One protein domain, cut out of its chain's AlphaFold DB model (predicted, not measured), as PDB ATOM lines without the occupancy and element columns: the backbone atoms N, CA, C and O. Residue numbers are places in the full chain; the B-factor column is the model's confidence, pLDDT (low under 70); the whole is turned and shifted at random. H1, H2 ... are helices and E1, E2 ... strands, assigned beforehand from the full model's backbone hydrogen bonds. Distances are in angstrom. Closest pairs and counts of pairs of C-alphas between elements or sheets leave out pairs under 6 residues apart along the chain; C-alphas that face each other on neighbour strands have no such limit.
ATOM      1  N   ILE A 234     193.095 109.758 152.239       81.75
ATOM      2  CA  ILE A 234     192.593 108.415 152.563       81.75
ATOM      3  C   ILE A 234     192.005 108.381 153.980       81.75
ATOM      4  O   ILE A 234     190.931 107.809 154.176       81.75
ATOM      5  N   GLU A 235     192.677 108.980 154.966       86.19
ATOM      6  CA  GLU A 235     192.182 109.061 156.346       86.19
ATOM      7  C   GLU A 235     190.883 109.873 156.438       86.19
ATOM      8  O   GLU A 235     189.920 109.417 157.061       86.19
ATOM      9  N   GLU A 236     190.816 111.027 155.769       85.19
ATOM     10  CA  GLU A 236     189.614 111.861 155.675       85.19
ATOM     11  C   GLU A 236     188.454 111.107 155.024       85.19
ATOM     12  O   GLU A 236     187.343 111.101 155.557       85.19
ATOM     13  N   ASN A 237     188.715 110.399 153.923       83.94
ATOM     14  CA  ASN A 237     187.697 109.599 153.258       83.94
ATOM     15  C   ASN A 237     187.208 108.443 154.144       83.94
ATOM     16  O   ASN A 237     186.006 108.214 154.249       83.94
ATOM     17  N   ASN A 238     188.106 107.729 154.828       87.00
ATOM     18  CA  ASN A 238     187.720 106.654 155.748       87.00
ATOM     19  C   ASN A 238     186.901 107.185 156.932       87.00
ATOM     20  O   ASN A 238     185.933 106.546 157.347       87.00
ATOM     21  N   LYS A 239     187.253 108.366 157.450       88.75
ATOM     22  CA  LYS A 239     186.476 109.055 158.483       88.75
ATOM     23  C   LYS A 239     185.078 109.421 157.974       88.75
ATOM     24  O   LYS A 239     184.104 109.124 158.658       88.75
ATOM     25  N   ALA A 240     184.977 109.989 156.771       86.06
ATOM     26  CA  ALA A 240     183.702 110.337 156.144       86.06
ATOM     27  C   ALA A 240     182.819 109.102 155.898       86.06
ATOM     28  O   ALA A 240     181.628 109.130 156.205       86.06
ATOM     29  N   LYS A 241     183.402 107.993 155.419       89.44
ATOM     30  CA  LYS A 241     182.699 106.707 155.271       89.44
ATOM     31  C   LYS A 241     182.150 106.200 156.601       89.44
ATOM     32  O   LYS A 241     180.989 105.813 156.681       89.44
ATOM     33  N   LYS A 242     182.983 106.214 157.644       89.75
ATOM     34  CA  LYS A 242     182.591 105.765 158.980       89.75
ATOM     35  C   LYS A 242     181.442 106.608 159.538       89.75
ATOM     36  O   LYS A 242     180.462 106.042 160.005       89.75
ATOM     37  N   GLU A 243     181.520 107.934 159.423       89.44
ATOM     38  CA  GLU A 243     180.441 108.831 159.851       89.44
ATOM     39  C   GLU A 243     179.144 108.589 159.062       89.44
ATOM     40  O   GLU A 243     178.065 108.573 159.653       89.44
ATOM     41  N   ALA A 244     179.230 108.350 157.748       89.31
ATOM     42  CA  ALA A 244     178.069 108.036 156.915       89.31
ATOM     43  C   ALA A 244     177.311 106.790 157.400       89.31
ATOM     44  O   ALA A 244     176.082 106.807 157.517       89.31
ATOM     45  N   ILE A 245     178.063 105.736 157.721       91.69
ATOM     46  CA  ILE A 245     177.529 104.475 158.236       91.69
ATOM     47  C   ILE A 245     176.950 104.681 159.639       91.69
ATOM     48  O   ILE A 245     175.794 104.349 159.878       91.69
ATOM     49  N   GLU A 246     177.722 105.260 160.562       93.38
ATOM     50  CA  GLU A 246     177.329 105.378 161.973       93.38
ATOM     51  C   GLU A 246     176.149 106.332 162.184       93.38
ATOM     52  O   GLU A 246     175.269 106.056 162.996       93.38
ATOM     53  N   LYS A 247     176.114 107.457 161.463       92.62
ATOM     54  CA  LYS A 247     175.121 108.514 161.685       92.62
ATOM     55  C   LYS A 247     173.847 108.333 160.863       92.62
ATOM     56  O   LYS A 247     172.784 108.752 161.314       92.62
ATOM     57  N   TYR A 248     173.944 107.738 159.674       93.25
ATOM     58  CA  TYR A 248     172.818 107.655 158.732       93.25
ATOM     59  C   TYR A 248     172.483 106.236 158.285       93.25
ATOM     60  O   TYR A 248     171.482 106.051 157.598       93.25
ATOM     61  N   GLY A 249     173.295 105.238 158.644       95.12
ATOM     62  CA  GLY A 249     173.109 103.868 158.169       95.12
ATOM     63  C   GLY A 249     173.330 103.716 156.663       95.12
ATOM     64  O   GLY A 249     172.768 102.806 156.059       95.12
ATOM     65  N   LEU A 250     174.101 104.612 156.034       95.38
ATOM     66  CA  LEU A 250     174.379 104.538 154.601       95.38
ATOM     67  C   LEU A 250     175.488 103.517 154.321       95.38
ATOM     68  O   LEU A 250     176.631 103.722 154.729       95.38
ATOM     69  N   ASP A 251     175.178 102.477 153.546       95.56
ATOM     70  CA  ASP A 251     176.191 101.586 152.970       95.56
ATOM     71  C   ASP A 251     176.900 102.285 151.799       95.56
ATOM     72  O   ASP A 251     176.416 102.340 150.665       95.56
ATOM     73  N   VAL A 252     178.053 102.879 152.105       93.06
ATOM     74  CA  VAL A 252     178.843 103.637 151.134       93.06
ATOM     75  C   VAL A 252     179.404 102.752 150.026       93.06
ATOM     76  O   VAL A 252     179.494 103.201 148.883       93.06
ATOM     77  N   ASP A 253     179.821 101.528 150.338       92.75
ATOM     78  CA  ASP A 253     180.459 100.676 149.336       92.75
ATOM     79  C   ASP A 253     179.426 100.216 148.303       92.75
ATOM     80  O   ASP A 253     179.699 100.289 147.102       92.75
ATOM     81  N   LYS A 254     178.203  99.908 148.752       95.38
ATOM     82  CA  LYS A 254     177.062  99.659 147.865       95.38
ATOM     83  C   LYS A 254     176.688 100.887 147.030       95.38
ATOM     84  O   LYS A 254     176.449 100.768 145.830       95.38
ATOM     85  N   LEU A 255     176.699 102.090 147.617       94.94
ATOM     86  CA  LEU A 255     176.467 103.327 146.856       94.94
ATOM     87  C   LEU A 255     177.517 103.515 145.746       94.94
ATOM     88  O   LEU A 255     177.175 103.863 144.618       94.94
ATOM     89  N   LEU A 256     178.798 103.278 146.043       92.81
ATOM     90  CA  LEU A 256     179.873 103.370 145.049       92.81
ATOM     91  C   LEU A 256     179.740 102.306 143.953       92.81
ATOM     92  O   LEU A 256     180.055 102.587 142.798       92.81
ATOM     93  N   GLU A 257     179.264 101.106 144.286       94.44
ATOM     94  CA  GLU A 257     178.979 100.052 143.309       94.44
ATOM     95  C   GLU A 257     177.878 100.474 142.327       94.44
ATOM     96  O   GLU A 257     178.096 100.409 141.111       94.44
ATOM     97  N   LEU A 258     176.757 101.001 142.839       95.38
ATOM     98  CA  LEU A 258     175.645 101.515 142.029       95.38
ATOM     99  C   LEU A 258     176.110 102.578 141.027       95.38
ATOM    100  O   LEU A 258     175.718 102.552 139.863       95.38
ATOM    101  N   TYR A 259     176.992 103.480 141.458       94.50
ATOM    102  CA  TYR A 259     177.505 104.586 140.644       94.50
ATOM    103  C   TYR A 259     178.737 104.231 139.789       94.50
ATOM    104  O   TYR A 259     179.236 105.070 139.026       94.50
ATOM    105  N   SER A 260     179.211 102.985 139.832       93.12
ATOM    106  CA  SER A 260     180.362 102.529 139.046       93.12
ATOM    107  C   SER A 260     180.213 102.619 137.523       93.12
ATOM    108  O   SER A 260     181.203 102.995 136.881       93.12
ATOM    109  N   PRO A 261     179.021 102.425 136.912       92.25
ATOM    110  CA  PRO A 261     178.839 102.625 135.472       92.25
ATOM    111  C   PRO A 261     179.057 104.078 135.033       92.25
ATOM    112  O   PRO A 261     179.416 104.333 133.887       92.25
ATOM    113  N   LEU A 262     178.907 105.039 135.953       87.75
ATOM    114  CA  LEU A 262     179.190 106.460 135.726       87.75
ATOM    115  C   LEU A 262     180.678 106.802 135.938       87.75
ATOM    116  O   LEU A 262     181.086 107.962 135.865       87.75
ATOM    117  N   GLY A 263     181.518 105.792 136.183       85.88
ATOM    118  CA  GLY A 263     182.956 105.934 136.371       85.88
ATOM    119  C   GLY A 263     183.382 106.252 137.806       85.88
ATOM    120  O   GLY A 263     184.551 106.616 137.998       85.88
ATOM    121  N   PHE A 264     182.481 106.109 138.785       84.88
ATOM    122  CA  PHE A 264     182.781 106.193 140.217       84.88
ATOM    123  C   PHE A 264     183.126 104.806 140.760       84.88
ATOM    124  O   PHE A 264     182.262 104.000 141.055       84.88
ATOM    125  N   ASN A 265     184.411 104.483 140.868       79.25
ATOM    126  CA  ASN A 265     184.851 103.182 141.381       79.25
ATOM    127  C   ASN A 265     185.186 103.248 142.883       79.25
ATOM    128  O   ASN A 265     185.079 104.302 143.506       79.25
ATOM    129  N   LYS A 266     185.681 102.144 143.455       68.31
ATOM    130  CA  LYS A 266     186.155 102.062 144.852       68.31
ATOM    131  C   LYS A 266     187.237 103.082 145.253       68.31
ATOM    132  O   LYS A 266     187.496 103.249 146.439       68.31
ATOM    133  N   PHE A 267     187.891 103.727 144.283       59.81
ATOM    134  CA  PHE A 267     188.875 104.793 144.506       59.81
ATOM    135  C   PHE A 267     188.253 106.197 144.444       59.81
ATOM    136  O   PHE A 267     188.974 107.189 144.501       59.81
ATOM    137  N   THR A 268     186.931 106.290 144.294       74.25
ATOM    138  CA  THR A 268     186.169 107.526 144.472       74.25
ATOM    139  C   THR A 268     186.180 107.885 145.946       74.25
ATOM    140  O   THR A 268     185.916 107.036 146.801       74.25
ATOM    141  N   TYR A 269     186.473 109.145 146.241       71.12
ATOM    142  CA  TYR A 269     186.403 109.650 147.598       71.12
ATOM    143  C   TYR A 269     185.086 110.379 147.812       71.12
ATOM    144  O   TYR A 269     184.592 111.100 146.940       71.12
ATOM    145  N   ILE A 270     184.529 110.197 148.999       71.25
ATOM    146  CA  ILE A 270     183.478 111.053 149.510       71.25
ATOM    147  C   ILE A 270     184.184 112.284 150.065       71.25
ATOM    148  O   ILE A 270     184.750 112.240 151.155       71.25
ATOM    149  N   SER A 271     184.216 113.368 149.286       57.62
ATOM    150  CA  SER A 271     185.072 114.513 149.622       57.62
ATOM    151  C   SER A 271     184.623 115.223 150.897       57.62
ATOM    152  O   SER A 271     185.448 115.810 151.585       57.62
ATOM    153  N   GLN A 272     183.317 115.214 151.185       64.00
ATOM    154  CA  GLN A 272     182.708 115.857 152.350       64.00
ATOM    155  C   GLN A 272     181.389 115.137 152.669       64.00
ATOM    156  O   GLN A 272     180.562 114.958 151.770       64.00
ATOM    157  N   PHE A 273     181.197 114.708 153.922       64.62
ATOM    158  CA  PHE A 273     180.010 113.949 154.316       64.62
ATOM    159  C   PHE A 273     179.449 114.340 155.684       64.62
ATOM    160  O   PHE A 273     180.191 114.308 156.662       64.62
ATOM    161  N   PRO A 274     178.128 114.571 155.770       65.69
ATOM    162  CA  PRO A 274     177.312 115.276 154.786       65.69
ATOM    163  C   PRO A 274     177.509 116.783 154.924       65.69
ATOM    164  O   PRO A 274     177.659 117.314 156.024       65.69
ATOM    165  N   ILE A 275     177.454 117.489 153.797       72.94
ATOM    166  CA  ILE A 275     177.425 118.950 153.822       72.94
ATOM    167  C   ILE A 275     175.975 119.378 154.011       72.94
ATOM    168  O   ILE A 275     175.112 119.104 153.171       72.94
ATOM    169  N   GLU A 276     175.717 120.081 155.105       67.50
ATOM    170  CA  GLU A 276     174.514 120.890 155.236       67.50
ATOM    171  C   GLU A 276     174.757 122.230 154.541       67.50
ATOM    172  O   GLU A 276     175.499 123.087 155.029       67.50
ATOM    173  N   TYR A 277     174.127 122.431 153.385       67.88
ATOM    174  CA  TYR A 277     174.096 123.754 152.772       67.88
ATOM    175  C   TYR A 277     173.109 124.625 153.557       67.88
ATOM    176  O   TYR A 277     171.894 124.528 153.370       67.88
ATOM    177  N   LYS A 278     173.642 125.489 154.434       57.00
ATOM    178  CA  LYS A 278     172.855 126.403 155.287       57.00
ATOM    179  C   LYS A 278     171.903 127.314 154.504       57.00
ATOM    180  O   LYS A 278     170.922 127.783 155.065       57.00
ATOM    181  N   GLU A 279     172.174 127.556 153.224       61.25
ATOM    182  CA  GLU A 279     171.446 128.549 152.432       61.25
ATOM    183  C   GLU A 279     170.162 128.025 151.766       61.25
ATOM    184  O   GLU A 279     169.343 128.847 151.371       61.25
ATOM    185  N   ASN A 280     169.931 126.702 151.648       55.25
ATOM    186  CA  ASN A 280     169.027 126.219 150.585       55.25
ATOM    187  C   ASN A 280     167.945 125.169 150.899       55.25
ATOM    188  O   ASN A 280     167.361 124.670 149.945       55.25
ATOM    189  N   SER A 281     167.633 124.835 152.160       73.44
ATOM    190  CA  SER A 281     166.441 124.036 152.602       73.44
ATOM    191  C   SER A 281     166.713 123.196 153.854       73.44
ATOM    192  O   SER A 281     165.809 122.525 154.348       73.44
ATOM    193  N   GLY A 282     167.961 123.169 154.335       86.00
ATOM    194  CA  GLY A 282     168.388 122.225 155.370       86.00
ATOM    195  C   GLY A 282     168.586 120.795 154.855       86.00
ATOM    196  O   GLY A 282     168.829 119.898 155.656       86.00
ATOM    197  N   ARG A 283     168.503 120.564 153.536       90.69
ATOM    198  CA  ARG A 283     168.790 119.260 152.929       90.69
ATOM    199  C   ARG A 283     170.278 118.932 153.001       90.69
ATOM    200  O   ARG A 283     171.136 119.797 152.810       90.69
ATOM    201  N   ARG A 284     170.563 117.654 153.239       92.06
ATOM    202  CA  ARG A 284     171.914 117.090 153.288       92.06
ATOM    203  C   ARG A 284     172.303 116.484 151.951       92.06
ATOM    204  O   ARG A 284     171.472 115.887 151.264       92.06
ATOM    205  N   TYR A 285     173.579 116.613 151.609       92.69
ATOM    206  CA  TYR A 285     174.126 116.121 150.352       92.69
ATOM    207  C   TYR A 285     175.389 115.295 150.574       92.69
ATOM    208  O   TYR A 285     176.145 115.505 151.525       92.69
ATOM    209  N   ILE A 286     175.609 114.388 149.633       91.25
ATOM    210  CA  ILE A 286     176.786 113.549 149.474       91.25
ATOM    211  C   ILE A 286     177.491 114.018 148.211       91.25
ATOM    212  O   ILE A 286     176.857 114.136 147.162       91.25
ATOM    213  N   ILE A 287     178.795 114.263 148.291       90.38
ATOM    214  CA  ILE A 287     179.604 114.561 147.108       90.38
ATOM    215  C   ILE A 287     180.501 113.366 146.813       90.38
ATOM    216  O   ILE A 287     181.421 113.067 147.575       90.38
ATOM    217  N   LEU A 288     180.250 112.717 145.678       89.88
ATOM    218  CA  LEU A 288     181.142 111.729 145.088       89.88
ATOM    219  C   LEU A 288     182.178 112.464 144.234       89.88
ATOM    220  O   LEU A 288     181.830 113.120 143.248       89.88
ATOM    221  N   ALA A 289     183.452 112.384 144.606       86.31
ATOM    222  CA  ALA A 289     184.545 113.028 143.887       86.31
ATOM    223  C   ALA A 289     185.463 111.982 143.247       86.31
ATOM    224  O   ALA A 289     186.010 111.103 143.921       86.31
ATOM    225  N   LYS A 290     185.660 112.091 141.930       82.25
ATOM    226  CA  LYS A 290     186.590 111.225 141.204       82.25
ATOM    227  C   LYS A 290     188.006 111.784 141.293       82.25
ATOM    228  O   LYS A 290     188.260 112.926 140.906       82.25
ATOM    229  N   ASN A 291     188.930 110.947 141.752       74.06
ATOM    230  CA  ASN A 291     190.330 111.318 141.900       74.06
ATOM    231  C   ASN A 291     190.956 111.909 140.644       74.06
ATOM    232  O   ASN A 291     190.846 111.343 139.559       74.06
ATOM    233  N   GLY A 292     191.643 113.037 140.831       69.88
ATOM    234  CA  GLY A 292     192.463 113.684 139.809       69.88
ATOM    235  C   GLY A 292     191.698 114.344 138.660       69.88
ATOM    236  O   GLY A 292     192.342 114.888 137.771       69.88
ATOM    237  N   LEU A 293     190.358 114.315 138.646       65.19
ATOM    238  CA  LEU A 293     189.578 114.780 137.490       65.19
ATOM    239  C   LEU A 293     188.693 116.005 137.747       65.19
ATOM    240  O   LEU A 293     188.037 116.458 136.817       65.19
ATOM    241  N   ASN A 294     188.650 116.566 138.964       78.38
ATOM    242  CA  ASN A 294     187.709 117.644 139.333       78.38
ATOM    243  C   ASN A 294     186.229 117.332 139.006       78.38
ATOM    244  O   ASN A 294     185.379 118.219 139.032       78.38
ATOM    245  N   ILE A 295     185.902 116.064 138.739       82.38
ATOM    246  CA  ILE A 295     184.537 115.609 138.498       82.38
ATOM    247  C   ILE A 295     183.907 115.348 139.860       82.38
ATOM    248  O   ILE A 295     184.369 114.488 140.619       82.38
ATOM    249  N   ARG A 296     182.853 116.106 140.156       88.19
ATOM    250  CA  ARG A 296     182.035 115.974 141.361       88.19
ATOM    251  C   ARG A 296     180.623 115.601 140.953       88.19
ATOM    252  O   ARG A 296     180.073 116.195 140.029       88.19
ATOM    253  N   HIS A 297     180.044 114.645 141.657       90.62
ATOM    254  CA  HIS A 297     178.645 114.290 141.525       90.62
ATOM    255  C   HIS A 297     177.975 114.429 142.887       90.62
ATOM    256  O   HIS A 297     178.372 113.786 143.857       90.62
ATOM    257  N   THR A 298     177.006 115.336 142.960       92.38
ATOM    258  CA  THR A 298     176.333 115.707 144.202       92.38
ATOM    259  C   THR A 298     174.974 115.028 144.253       92.38
ATOM    260  O   THR A 298     174.131 115.271 143.394       92.38
ATOM    261  N   ILE A 299     174.752 114.208 145.275       94.06
ATOM    262  CA  ILE A 299     173.526 113.431 145.475       94.06
ATOM    263  C   ILE A 299     172.873 113.891 146.780       94.06
ATOM    264  O   ILE A 299     173.561 114.157 147.764       94.06
ATOM    265  N   LEU A 300     171.544 113.997 146.819       95.25
ATOM    266  CA  LEU A 300     170.816 114.201 148.078       95.25
ATOM    267  C   LEU A 300     170.997 112.981 148.994       95.25
ATOM    268  O   LEU A 300     170.878 111.850 148.532       95.25
ATOM    269  N   LEU A 301     171.216 113.195 150.293       95.56
ATOM    270  CA  LEU A 301     171.386 112.097 151.251       95.56
ATOM    271  C   LEU A 301     170.161 111.169 151.272       95.56
ATOM    272  O   LEU A 301     170.319 109.955 151.176       95.56
ATOM    273  N   SER A 302     168.949 111.733 151.300       97.25
ATOM    274  CA  SER A 302     167.700 110.964 151.219       97.25
ATOM    275  C   SER A 302     167.622 110.088 149.965       97.25
ATOM    276  O   SER A 302     167.164 108.948 150.022       97.25
ATOM    277  N   ARG A 303     168.113 110.599 148.831       97.56
ATOM    278  CA  ARG A 303     168.172 109.863 147.567       97.56
ATOM    279  C   ARG A 303     169.146 108.698 147.643       97.56
ATOM    280  O   ARG A 303     168.748 107.581 147.345       97.56
ATOM    281  N   ALA A 304     170.368 108.945 148.101       96.94
ATOM    282  CA  ALA A 304     171.379 107.903 148.221       96.94
ATOM    283  C   ALA A 304     170.958 106.783 149.186       96.94
ATOM    284  O   ALA A 304     171.174 105.612 148.890       96.94
ATOM    285  N   LEU A 305     170.309 107.126 150.306       97.31
ATOM    286  CA  LEU A 305     169.764 106.137 151.242       97.31
ATOM    287  C   LEU A 305     168.734 105.225 150.564       97.31
ATOM    288  O   LEU A 305     168.793 104.009 150.726       97.31
ATOM    289  N   MET A 306     167.816 105.796 149.779       98.31
ATOM    290  CA  MET A 306     166.806 105.014 149.063       98.31
ATOM    291  C   MET A 306     167.385 104.225 147.882       98.31
ATOM    292  O   MET A 306     166.964 103.098 147.661       98.31
ATOM    293  N   GLU A 307     168.370 104.755 147.156       98.19
ATOM    294  CA  GLU A 307     169.057 104.025 146.076       98.19
ATOM    295  C   GLU A 307     169.795 102.791 146.609       98.19
ATOM    296  O   GLU A 307     169.668 101.697 146.060       98.19
ATOM    297  N   VAL A 308     170.494 102.935 147.741       97.81
ATOM    298  CA  VAL A 308     171.150 101.821 148.446       97.81
ATOM    299  C   VAL A 308     170.126 100.801 148.956       97.81
ATOM    300  O   VAL A 308     170.362  99.592 148.853       97.81
ATOM    301  N   LYS A 309     168.983 101.266 149.477       98.06
ATOM    302  CA  LYS A 309     167.881 100.413 149.951       98.06
ATOM    303  C   LYS A 309     167.270  99.574 148.831       98.06
ATOM    304  O   LYS A 309     167.109  98.371 149.006       98.06
ATOM    305  N   GLU A 310     166.945 100.208 147.705       98.06
ATOM    306  CA  GLU A 310     166.296  99.573 146.550       98.06
ATOM    307  C   GLU A 310     167.278  98.855 145.615       98.06
ATOM    308  O   GLU A 310     166.848  98.232 144.647       98.06
ATOM    309  N   ASP A 311     168.584  98.953 145.881       97.75
ATOM    310  CA  ASP A 311     169.649  98.339 145.080       97.75
ATOM    311  C   ASP A 311     169.630  98.761 143.597       97.75
ATOM    312  O   ASP A 311     169.868  97.970 142.687       97.75
ATOM    313  N   ARG A 312     169.308 100.035 143.342       97.88
ATOM    314  CA  ARG A 312     169.294 100.629 141.996       97.88
ATOM    315  C   ARG A 312     169.434 102.146 142.055       97.88
ATOM    316  O   ARG A 312     169.025 102.778 143.024       97.88
ATOM    317  N   ILE A 313     169.926 102.746 140.971       97.50
ATOM    318  CA  ILE A 313     169.842 104.199 140.768       97.50
ATOM    319  C   ILE A 313     168.385 104.566 140.437       97.50
ATOM    320  O   ILE A 313     167.745 103.895 139.623       97.50
ATOM    321  N   LEU A 314     167.849 105.620 141.063       97.88
ATOM    322  CA  LEU A 314     166.500 106.107 140.753       97.88
ATOM    323  C   LEU A 314     166.482 106.848 139.415       97.88
ATOM    324  O   LEU A 314     167.443 107.525 139.050       97.88
ATOM    325  N   ASP A 315     165.365 106.795 138.697       97.12
ATOM    326  CA  ASP A 315     165.213 107.579 137.473       97.12
ATOM    327  C   ASP A 315     165.164 109.076 137.824       97.12
ATOM    328  O   ASP A 315     164.284 109.542 138.551       97.12
ATOM    329  N   GLU A 316     166.128 109.853 137.327       95.12
ATOM    330  CA  GLU A 316     166.204 111.285 137.613       95.12
ATOM    331  C   GLU A 316     165.008 112.069 137.063       95.12
ATOM    332  O   GLU A 316     164.677 113.111 137.616       95.12
ATOM    333  N   TYR A 317     164.315 111.602 136.031       93.62
ATOM    334  CA  TYR A 317     163.193 112.302 135.407       93.62
ATOM    335  C   TYR A 317     161.836 111.882 135.961       93.62
ATOM    336  O   TYR A 317     160.916 112.702 135.998       93.62
ATOM    337  N   LEU A 318     161.702 110.633 136.402       96.31
ATOM    338  CA  LEU A 318     160.418 110.081 136.836       96.31
ATOM    339  C   LEU A 318     160.276 110.040 138.356       96.31
ATOM    340  O   LEU A 318     159.189 110.309 138.873       96.31
ATOM    341  N   GLU A 319     161.362 109.758 139.070       98.00
ATOM    342  CA  GLU A 319     161.336 109.439 140.493       98.00
ATOM    343  C   GLU A 319     161.967 110.539 141.352       98.00
ATOM    344  O   GLU A 319     162.806 111.345 140.937       98.00
ATOM    345  N   THR A 320     161.526 110.592 142.602       97.81
ATOM    346  CA  THR A 320     162.073 111.470 143.628       97.81
ATOM    347  C   THR A 320     161.858 110.839 144.998       97.81
ATOM    348  O   THR A 320     160.962 110.014 145.174       97.81
ATOM    349  N   VAL A 321     162.701 111.208 145.959       97.75
ATOM    350  CA  VAL A 321     162.537 110.793 147.350       97.75
ATOM    351  C   VAL A 321     161.806 111.892 148.100       97.75
ATOM    352  O   VAL A 321     162.237 113.046 148.092       97.75
ATOM    353  N   ASP A 322     160.696 111.510 148.715       96.62
ATOM    354  CA  ASP A 322     159.840 112.366 149.523       96.62
ATOM    355  C   ASP A 322     159.973 112.016 151.009       96.62
ATOM    356  O   ASP A 322     160.061 110.840 151.373       96.62
ATOM    357  N   HIS A 323     159.958 113.050 151.852       95.69
ATOM    358  CA  HIS A 323     159.901 112.944 153.308       95.69
ATOM    359  C   HIS A 323     158.429 112.947 153.733       95.69
ATOM    360  O   HIS A 323     157.720 113.939 153.531       95.69
ATOM    361  N   ILE A 324     157.955 111.839 154.313       94.06
ATOM    362  CA  ILE A 324     156.541 111.635 154.675       94.06
ATOM    363  C   ILE A 324     156.080 112.702 155.675       94.06
ATOM    364  O   ILE A 324     155.005 113.283 155.515       94.06
ATOM    365  N   ASP A 325     156.920 113.009 156.663       93.00
ATOM    366  CA  ASP A 325     156.693 114.053 157.668       93.00
ATOM    367  C   ASP A 325     156.915 115.490 157.155       93.00
ATOM    368  O   ASP A 325     156.724 116.445 157.906       93.00
ATOM    369  N   ARG A 326     157.304 115.666 155.882       90.69
ATOM    370  CA  ARG A 326     157.680 116.950 155.256       90.69
ATOM    371  C   ARG A 326     158.880 117.651 155.917       90.69
ATOM    372  O   ARG A 326     159.182 118.794 155.567       90.69
ATOM    373  N   ASN A 327     159.597 116.987 156.820       92.06
ATOM    374  CA  ASN A 327     160.814 117.499 157.430       92.06
ATOM    375  C   ASN A 327     162.039 117.038 156.628       92.06
ATOM    376  O   ASN A 327     162.522 115.915 156.761       92.06
ATOM    377  N   ASN A 328     162.606 117.961 155.847       92.94
ATOM    378  CA  ASN A 328     163.790 117.716 155.015       92.94
ATOM    379  C   ASN A 328     165.058 117.313 155.805       92.94
ATOM    380  O   ASN A 328     166.049 116.933 155.185       92.94
ATOM    381  N   GLN A 329     165.062 117.440 157.139       92.38
ATOM    382  CA  GLN A 329     166.175 117.039 158.009       92.38
ATOM    383  C   GLN A 329     166.007 115.626 158.591       92.38
ATOM    384  O   GLN A 329     166.957 115.082 159.165       92.38
ATOM    385  N   ASN A 330     164.831 115.007 158.452       94.62
ATOM    386  CA  ASN A 330     164.562 113.662 158.953       94.62
ATOM    387  C   ASN A 330     164.835 112.600 157.876       94.62
ATOM    388  O   ASN A 330     163.917 112.018 157.301       94.62
ATOM    389  N   ASP A 331     166.115 112.314 157.623       95.75
ATOM    390  CA  ASP A 331     166.545 111.278 156.667       95.75
ATOM    391  C   ASP A 331     166.460 109.846 157.240       95.75
ATOM    392  O   ASP A 331     167.177 108.951 156.798       95.75
ATOM    393  N   ASN A 332     165.601 109.597 158.237       96.38
ATOM    394  CA  ASN A 332     165.315 108.230 158.664       96.38
ATOM    395  C   ASN A 332     164.690 107.464 157.491       96.38
ATOM    396  O   ASN A 332     163.677 107.887 156.945       96.38
ATOM    397  N   ILE A 333     165.251 106.310 157.138       97.06
ATOM    398  CA  ILE A 333     164.822 105.505 155.986       97.06
ATOM    399  C   ILE A 333     163.333 105.107 156.006       97.06
ATOM    400  O   ILE A 333     162.755 104.848 154.953       97.06
ATOM    401  N   ASN A 334     162.706 105.068 157.186       96.50
ATOM    402  CA  ASN A 334     161.275 104.788 157.350       96.50
ATOM    403  C   ASN A 334     160.388 106.024 157.114       96.50
ATOM    404  O   ASN A 334     159.190 105.883 156.897       96.50
ATOM    405  N   ASN A 335     160.971 107.224 157.159       96.56
ATOM    406  CA  ASN A 335     160.331 108.491 156.802       96.56
ATOM    407  C   ASN A 335     160.492 108.827 155.308       96.56
ATOM    408  O   ASN A 335     159.888 109.775 154.811       96.56
ATOM    409  N   LEU A 336     161.310 108.063 154.583       97.31
ATOM    410  CA  LEU A 336     161.562 108.265 153.164       97.31
ATOM    411  C   LEU A 336     160.698 107.323 152.325       97.31
ATOM    412  O   LEU A 336     160.550 106.139 152.632       97.31
ATOM    413  N   ARG A 337     160.179 107.839 151.213       97.06
ATOM    414  CA  ARG A 337     159.522 107.034 150.178       97.06
ATOM    415  C   ARG A 337     159.942 107.485 148.791       97.06
ATOM    416  O   ARG A 337     160.177 108.669 148.560       97.06
ATOM    417  N   ILE A 338     159.996 106.542 147.858       98.12
ATOM    418  CA  ILE A 338     160.143 106.857 146.436       98.12
ATOM    419  C   ILE A 338     158.756 107.122 145.872       98.12
ATOM    420  O   ILE A 338     157.822 106.350 146.087       98.12
ATOM    421  N   ILE A 339     158.622 108.229 145.159       96.94
ATOM    422  CA  ILE A 339     157.367 108.655 144.559       96.94
ATOM    423  C   ILE A 339     157.638 109.280 143.191       96.94
ATOM    424  O   ILE A 339     158.731 109.783 142.918       96.94
ATOM    425  N   ALA A 340     156.639 109.263 142.313       96.88
ATOM    426  CA  ALA A 340     156.735 109.954 141.037       96.88
ATOM    427  C   ALA A 340     156.779 111.479 141.244       96.88
ATOM    428  O   ALA A 340     156.030 112.033 142.057       96.88
ATOM    429  N   LYS A 341     157.620 112.184 140.479       96.00
ATOM    430  CA  LYS A 341     157.820 113.641 140.615       96.00
ATOM    431  C   LYS A 341     156.534 114.461 140.494       96.00
ATOM    432  O   LYS A 341     156.355 115.443 141.213       96.00
ATOM    433  N   ASN A 342     155.634 114.066 139.596       93.25
ATOM    434  CA  ASN A 342     154.344 114.730 139.409       93.25
ATOM    435  C   ASN A 342     153.435 114.601 140.644       93.25
ATOM    436  O   ASN A 342     152.748 115.561 140.987       93.25
ATOM    437  N   ILE A 343     153.456 113.451 141.324       93.81
ATOM    438  CA  ILE A 343     152.688 113.224 142.552       93.81
ATOM    439  C   ILE A 343     153.327 113.991 143.714       93.81
ATOM    440  O   ILE A 343     152.616 114.717 144.402       93.81
ATOM    441  N   HIS A 344     154.655 113.940 143.870       94.75
ATOM    442  CA  HIS A 344     155.368 114.718 144.895       94.75
ATOM    443  C   HIS A 344     155.040 116.215 144.791       94.75
ATOM    444  O   HIS A 344     154.634 116.843 145.766       94.75
TER     445      HIS A 344
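AT A GLANCE: This is residues 234 to 344 of the 448 residues of an uncharacterized protein of uncultured bacterium (UniProt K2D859). What does the domain look like at first sight? Two antiparallel hairpins of strands, E1-E2 and E3-E4, stand toward opposite ends, with helix H3 in the middle between them, its first residues 301 to 304 near E1. H2 packs on H3, the longer H1 meets H2 nearly at a right angle, and the short H4 follows E4 at the end beyond. What makes up the printed part? It has 111 residues with four named helices and four named strands, in the order H1 H2 E1 E2 H3 E3 E4 H4, a mixed class of helices and strands. How large is it? It is compact, with a radius of gyration of the C-alphas of 13.7 A and spans of 39 by 27 by 24 A.

HOW THE PARTS SIT: How is the larger hairpin paired? E1, residues 284 to 290, and E2, residues 295 to 300, are antiparallel at 157 degrees, with N 288 and O 297 within hydrogen-bond range at 2.8 A. Short pairings tie residues 269 to 270 and 275 to 276 to E1, both antiparallel. What comes next outward? H3, residues 301 to 310, comes closest to E1 at the C-alphas of Tyr 285 and Leu 301, 5.0 A apart. E3, residues 319 to 323, comes closest to H3 at the C-alphas of Arg 303 and Val 321, 5.7 A apart; it forms a hairpin with E4, residues 336 to 340, antiparallel at 142 degrees, with N 320 and O 339 at 2.9 A, within hydrogen-bond range. How do the other helices stand? H2, residues 252 to 258, touches H3 at a steep tilt of 66 degrees, the closest C-alphas being those of Leu 255 and Val 308, 5.8 A apart. H1, residues 234 to 248, only just touches H2, with 3 pairs of C-alphas within 8 A, the closest those of Lys 241 and Val 252 at 6.4 A; it does so with residues 241 to 245 alone, about perpendicular at 88 degrees. What do the helix backbones show? In H1, H2 and H3 every O i to N i+4 pair is within hydrogen-bond range; H4, residues 341 to 344, is too short for such a pair.

IN THESE COORDINATES: Where does the first element begin and the last end? C-alpha 234 of H1 is at (192.593, 108.415, 152.563), and C-alpha 344 of H4 is at (155.368, 114.718, 144.895). How long are the longer elements? From first to last C-alpha, H1 measures 20.7 A, E1 19.9 A, E2 16.8 A and H3 14.3 A.

THE WHOLE: How far does it reach? The two C-alphas farthest apart, those of Glu 235 and Ile 343, are 42.0 A apart. Which links are long? Those from H2 to E1, 25 residues, and from E3 to E4, 12 residues, are long, and the printed part has no cut. Where is confidence low? The mean pLDDT of the printed part is 88.3; 13 residues are under 70, namely 266 to 267, 271 to 274, 276 to 280 and 292 to 293.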